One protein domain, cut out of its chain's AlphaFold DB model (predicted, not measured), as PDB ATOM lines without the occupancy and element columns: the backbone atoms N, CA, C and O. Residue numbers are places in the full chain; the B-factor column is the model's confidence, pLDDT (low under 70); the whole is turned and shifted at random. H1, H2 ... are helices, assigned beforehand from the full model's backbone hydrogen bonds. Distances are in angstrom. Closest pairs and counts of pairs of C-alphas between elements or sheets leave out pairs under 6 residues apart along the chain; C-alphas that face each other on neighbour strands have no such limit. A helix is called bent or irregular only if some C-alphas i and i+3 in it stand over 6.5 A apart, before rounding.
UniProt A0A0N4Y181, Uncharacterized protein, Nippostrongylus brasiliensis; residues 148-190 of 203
ATOM      1  N   GLU A 148     -30.664  -8.069  36.878       79.25
ATOM      2  CA  GLU A 148     -30.909  -7.920  38.318       79.25
ATOM      3  C   GLU A 148     -31.759  -6.682  38.621       79.25
ATOM      4  O   GLU A 148     -32.739  -6.768  39.363       79.25
ATOM      5  N   VAL A 149     -31.420  -5.542  38.015       80.38
ATOM      6  CA  VAL A 149     -32.151  -4.279  38.188       80.38
ATOM      7  C   VAL A 149     -33.615  -4.461  37.791       80.38
ATOM      8  O   VAL A 149     -34.513  -4.140  38.571       80.38
ATOM      9  N   ASN A 150     -33.875  -5.060  36.626       83.31
ATOM     10  CA  ASN A 150     -35.235  -5.335  36.171       83.31
ATOM     11  C   ASN A 150     -35.962  -6.336  37.079       83.31
ATOM     12  O   ASN A 150     -37.151  -6.161  37.350       83.31
ATOM     13  N   ALA A 151     -35.275  -7.361  37.592       80.50
ATOM     14  CA  ALA A 151     -35.865  -8.306  38.538       80.50
ATOM     15  C   ALA A 151     -36.284  -7.623  39.852       80.50
ATOM     16  O   ALA A 151     -37.399  -7.855  40.327       80.50
ATOM     17  N   ARG A 152     -35.449  -6.732  40.406       81.19
ATOM     18  CA  ARG A 152     -35.775  -5.948  41.613       81.19
ATOM     19  C   ARG A 152     -36.938  -4.991  41.373       81.19
ATOM     20  O   ARG A 152     -37.867  -4.948  42.176       81.19
ATOM     21  N   ILE A 153     -36.942  -4.294  40.236       82.50
ATOM     22  CA  ILE A 153     -38.053  -3.424  39.828       82.50
ATOM     23  C   ILE A 153     -39.354  -4.232  39.734       82.50
ATOM     24  O   ILE A 153     -40.376  -3.831  40.289       82.50
ATOM     25  N   ASN A 154     -39.329  -5.401  39.089       82.62
ATOM     26  CA  ASN A 154     -40.508  -6.255  38.947       82.62
ATOM     27  C   ASN A 154     -40.983  -6.850  40.286       82.62
ATOM     28  O   ASN A 154     -42.194  -6.937  40.514       82.62
ATOM     29  N   SER A 155     -40.064  -7.207  41.190       80.94
ATOM     30  CA  SER A 155     -40.382  -7.612  42.569       80.94
ATOM     31  C   SER A 155     -41.109  -6.489  43.312       80.94
ATOM     32  O   SER A 155     -42.218  -6.692  43.818       80.94
ATOM     33  N   ALA A 156     -40.544  -5.277  43.286       80.50
ATOM     34  CA  ALA A 156     -41.132  -4.094  43.904       80.50
ATOM     35  C   ALA A 156     -42.528  -3.793  43.335       80.50
ATOM     36  O   ALA A 156     -43.483  -3.617  44.093       80.50
ATOM     37  N   TRP A 157     -42.692  -3.829  42.008       81.38
ATOM     38  CA  TRP A 157     -43.993  -3.645  41.358       81.38
ATOM     39  C   TRP A 157     -45.019  -4.703  41.760       81.38
ATOM     40  O   TRP A 157     -46.193  -4.382  41.940       81.38
ATOM     41  N   THR A 158     -44.606  -5.958  41.911       84.88
ATOM     42  CA  THR A 158     -45.505  -7.044  42.326       84.88
ATOM     43  C   THR A 158     -46.001  -6.824  43.756       84.88
ATOM     44  O   THR A 158     -47.205  -6.900  44.009       84.88
ATOM     45  N   LYS A 159     -45.100  -6.454  44.677       82.25
ATOM     46  CA  LYS A 159     -45.449  -6.123  46.069       82.25
ATOM     47  C   LYS A 159     -46.316  -4.865  46.168       82.25
ATOM     48  O   LYS A 159     -47.273  -4.835  46.946       82.25
ATOM     49  N   TRP A 160     -46.039  -3.857  45.337       81.06
ATOM     50  CA  TRP A 160     -46.866  -2.657  45.214       81.06
ATOM     51  C   TRP A 160     -48.298  -3.004  44.798       81.06
ATOM     52  O   TRP A 160     -49.241  -2.633  45.496       81.06
ATOM     53  N   ARG A 161     -48.465  -3.781  43.718       85.31
ATOM     54  CA  ARG A 161     -49.788  -4.193  43.214       85.31
ATOM     55  C   ARG A 161     -50.592  -4.982  44.250       85.31
ATOM     56  O   ARG A 161     -51.798  -4.774  44.375       85.31
ATOM     57  N   ALA A 162     -49.934  -5.837  45.030       83.69
ATOM     58  CA  ALA A 162     -50.580  -6.558  46.127       83.69
ATOM     59  C   ALA A 162     -51.043  -5.622  47.262       83.69
ATOM     60  O   ALA A 162     -52.061  -5.870  47.903       83.69
ATOM     61  N   SER A 163     -50.326  -4.518  47.483       81.62
ATOM     62  CA  SER A 163     -50.607  -3.557  48.557       81.62
ATOM     63  C   SER A 163     -51.597  -2.461  48.151       81.62
ATOM     64  O   SER A 163     -52.169  -1.804  49.021       81.62
ATOM     65  N   THR A 164     -51.847  -2.270  46.850       83.38
ATOM     66  CA  THR A 164     -52.733  -1.205  46.346       83.38
ATOM     67  C   THR A 164     -54.135  -1.260  46.940       83.38
ATOM     68  O   THR A 164     -54.682  -0.213  47.256       83.38
ATOM     69  N   GLY A 165     -54.704  -2.448  47.171       84.00
ATOM     70  CA  GLY A 165     -56.028  -2.568  47.799       84.00
ATOM     71  C   GLY A 165     -56.082  -1.937  49.195       84.00
ATOM     72  O   GLY A 165     -57.013  -1.206  49.510       84.00
ATOM     73  N   VAL A 166     -55.033  -2.136  49.996       84.12
ATOM     74  CA  VAL A 166     -54.890  -1.560  51.343       84.12
ATOM     75  C   VAL A 166     -54.581  -0.058  51.272       84.12
ATOM     76  O   VAL A 166     -55.108   0.739  52.049       84.12
ATOM     77  N   LEU A 167     -53.748   0.362  50.319       80.75
ATOM     78  CA  LEU A 167     -53.387   1.772  50.136       80.75
ATOM     79  C   LEU A 167     -54.561   2.613  49.603       80.75
ATOM     80  O   LEU A 167     -54.715   3.776  49.985       80.75
ATOM     81  N   CYS A 168     -55.430   2.031  48.780       82.88
ATOM     82  CA  CYS A 168     -56.589   2.703  48.194       82.88
ATOM     83  C   CYS A 168     -57.856   2.627  49.064       82.88
ATOM     84  O   CYS A 168     -58.794   3.375  48.807       82.88
ATOM     85  N   ASP A 169     -57.894   1.796  50.112       86.31
ATOM     86  CA  ASP A 169     -59.073   1.669  50.980       86.31
ATOM     87  C   ASP A 169     -59.276   2.924  51.844       86.31
ATOM     88  O   ASP A 169     -58.464   3.239  52.714       86.31
ATOM     89  N   SER A 170     -60.368   3.655  51.628       87.69
ATOM     90  CA  SER A 170     -60.696   4.875  52.378       87.69
ATOM     91  C   SER A 170     -60.923   4.642  53.876       87.69
ATOM     92  O   SER A 170     -60.820   5.589  54.653       87.69
ATOM     93  N   LYS A 171     -61.185   3.400  54.303       90.88
ATOM     94  CA  LYS A 171     -61.397   3.025  55.711       90.88
ATOM     95  C   LYS A 171     -60.096   2.879  56.497       90.88
ATOM     96  O   LYS A 171     -60.127   2.822  57.724       90.88
ATOM     97  N   ILE A 172     -58.956   2.801  55.812       88.25
ATOM     98  CA  ILE A 172     -57.658   2.605  56.451       88.25
ATOM     99  C   ILE A 172     -57.029   3.967  56.775       88.25
ATOM    100  O   ILE A 172     -56.885   4.798  55.873       88.25
ATOM    101  N   PRO A 173     -56.601   4.208  58.032       90.31
ATOM    102  CA  PRO A 173     -55.980   5.468  58.418       90.31
ATOM    103  C   PRO A 173     -54.736   5.782  57.589       90.31
ATOM    104  O   PRO A 173     -53.861   4.931  57.402       90.31
ATOM    105  N   GLU A 174     -54.609   7.040  57.174       86.06
ATOM    106  CA  GLU A 174     -53.516   7.522  56.325       86.06
ATOM    107  C   GLU A 174     -52.134   7.208  56.914       86.06
ATOM    108  O   GLU A 174     -51.252   6.708  56.221       86.06
ATOM    109  N   ARG A 175     -51.979   7.340  58.237       85.88
ATOM    110  CA  ARG A 175     -50.740   6.996  58.953       85.88
ATOM    111  C   ARG A 175     -50.299   5.541  58.751       85.88
ATOM    112  O   ARG A 175     -49.099   5.270  58.727       85.88
ATOM    113  N   LEU A 176     -51.239   4.599  58.654       82.94
ATOM    114  CA  LEU A 176     -50.925   3.187  58.430       82.94
ATOM    115  C   LEU A 176     -50.556   2.943  56.964       82.94
ATOM    116  O   LEU A 176     -49.578   2.250  56.693       82.94
ATOM    117  N   LYS A 177     -51.262   3.591  56.032       84.44
ATOM    118  CA  LYS A 177     -50.927   3.566  54.604       84.44
ATOM    119  C   LYS A 177     -49.528   4.107  54.342       84.44
ATOM    120  O   LYS A 177     -48.769   3.462  53.630       84.44
ATOM    121  N   SER A 178     -49.149   5.222  54.973       82.50
ATOM    122  CA  SER A 178     -47.796   5.777  54.857       82.50
ATOM    123  C   SER A 178     -46.737   4.787  55.346       82.50
ATOM    124  O   SER A 178     -45.717   4.619  54.688       82.50
ATOM    125  N   LYS A 179     -46.968   4.083  56.463       83.44
ATOM    126  CA  LYS A 179     -46.031   3.054  56.947       83.44
ATOM    127  C   LYS A 179     -45.891   1.889  55.970       83.44
ATOM    128  O   LYS A 179     -44.775   1.446  55.723       83.44
ATOM    129  N   ILE A 180     -47.003   1.409  55.413       80.50
ATOM    130  CA  ILE A 180     -47.006   0.310  54.437       80.50
ATOM    131  C   ILE A 180     -46.302   0.743  53.149       80.50
ATOM    132  O   ILE A 180     -45.445   0.017  52.660       80.50
ATOM    133  N   TYR A 181     -46.596   1.947  52.657       79.25
ATOM    134  CA  TYR A 181     -45.932   2.558  51.506       79.25
ATOM    135  C   TYR A 181     -44.411   2.579  51.686       79.25
ATOM    136  O   TYR A 181     -43.690   2.016  50.866       79.25
ATOM    137  N   TRP A 182     -43.932   3.157  52.793       78.31
ATOM    138  CA  TRP A 182     -42.503   3.231  53.093       78.31
ATOM    139  C   TRP A 182     -41.872   1.850  53.249       78.31
ATOM    140  O   TRP A 182     -40.782   1.630  52.740       78.31
ATOM    141  N   THR A 183     -42.564   0.906  53.890       74.44
ATOM    142  CA  THR A 183     -42.054  -0.462  54.055       74.44
ATOM    143  C   THR A 183     -41.886  -1.146  52.699       74.44
ATOM    144  O   THR A 183     -40.806  -1.631  52.402       74.44
ATOM    145  N   VAL A 184     -42.913  -1.131  51.844       73.56
ATOM    146  CA  VAL A 184     -42.892  -1.819  50.539       73.56
ATOM    147  C   VAL A 184     -41.868  -1.208  49.578       73.56
ATOM    148  O   VAL A 184     -41.235  -1.939  48.820       73.56
ATOM    149  N   LEU A 185     -41.692   0.117  49.602       68.69
ATOM    150  CA  LEU A 185     -40.713   0.803  48.756       68.69
ATOM    151  C   LEU A 185     -39.280   0.676  49.279       68.69
ATOM    152  O   LEU A 185     -38.382   0.344  48.507       68.69
ATOM    153  N   CYS A 186     -39.045   0.929  50.568       63.28
ATOM    154  CA  CYS A 186     -37.686   0.960  51.106       63.28
ATOM    155  C   CYS A 186     -37.055  -0.427  51.228       63.28
ATOM    156  O   CYS A 186     -35.837  -0.514  51.117       63.28
ATOM    157  N   THR A 187     -37.830  -1.505  51.405       61.22
ATOM    158  CA  THR A 187     -37.244  -2.855  51.504       61.22
ATOM    159  C   THR A 187     -36.680  -3.366  50.181       61.22
ATOM    160  O   THR A 187     -35.783  -4.200  50.197       61.22
ATOM    161  N   GLU A 188     -37.192  -2.896  49.040       60.25
ATOM    162  CA  GLU A 188     -36.802  -3.421  47.722       60.25
ATOM    163  C   GLU A 188     -35.873  -2.491  46.932       60.25
ATOM    164  O   GLU A 188     -35.120  -2.968  46.082       60.25
ATOM    165  N   LEU A 189     -35.936  -1.175  47.172       56.94
ATOM    166  CA  LEU A 189     -35.303  -0.173  46.302       56.94
ATOM    167  C   LEU A 189     -34.183   0.641  46.964       56.94
ATOM    168  O   LEU A 189     -33.439   1.307  46.247       56.94
ATOM    169  N   SER A 190     -34.014   0.591  48.287       46.91
ATOM    170  CA  SER A 190     -32.969   1.359  48.979       46.91
ATOM    171  C   SER A 190     -31.971   0.456  49.698       46.91
ATOM    172  O   SER A 190     -32.269  -0.103  50.748       46.91
TER     173      SER A 190
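Overview. This is residues 148 to 190 of the 203 residues of an uncharacterized protein of Nippostrongylus brasiliensis (UniProt A0A0N4Y181). This is a helical hairpin: H1 runs one way, the chain turns within a few residues, and H2 folds back side by side with H1, running the opposite way with only a shallow tilt of 11 degrees between their lines. The turn sticks out at one end, where residues 170 to 175 stand free, and H1 has a kink of 43 degrees near residue 162. The printed part has 43 residues with two named helices, H1 then H2, and no named strand; its class is all helix. It is only just loose, close to compact, with a radius of gyration of the C-alphas of 11.2 A, and its outline is a rod of 37 by 17 by 7 A.

Along the chain. Find C-alpha 148 at (-30.909, -7.920, 38.318); from there H1, residues 148 to 168, runs 29.5 A to C-alpha 168 at (-56.589, 2.703, 48.194). On the way H1 is irregular, but only just: C-alphas 162 and 165 are 7.0 A apart. Go on to C-alpha 174 at (-53.516, 7.522, 56.325), where H2, residues 174 to 189, begins; it runs 22.2 A to C-alpha 189.

Arrangement. Look at Leu 167 and Lys 177, whose C-alphas, 5.4 A apart, are the closest of H1 and H2. The two helices touch, with 17 pairs of C-alphas within 8 A, and form a helical hairpin. They run opposite ways at a shallow tilt of 11 degrees, with their centres 11.3 A apart. Along the backbones, 15 of 17 O i to N i+4 pairs in H1 and 11 of 12 in H2 are within hydrogen-bond range.

Size, cuts and confidence. The two C-alphas farthest apart are those of Glu 148 and Lys 171, at 36.8 A. The printed part has no cut, and the link from H1 to H2, 5 residues, is tight. The mean pLDDT of the printed part is 79.5; look for values under 70 at residues 185 to 190.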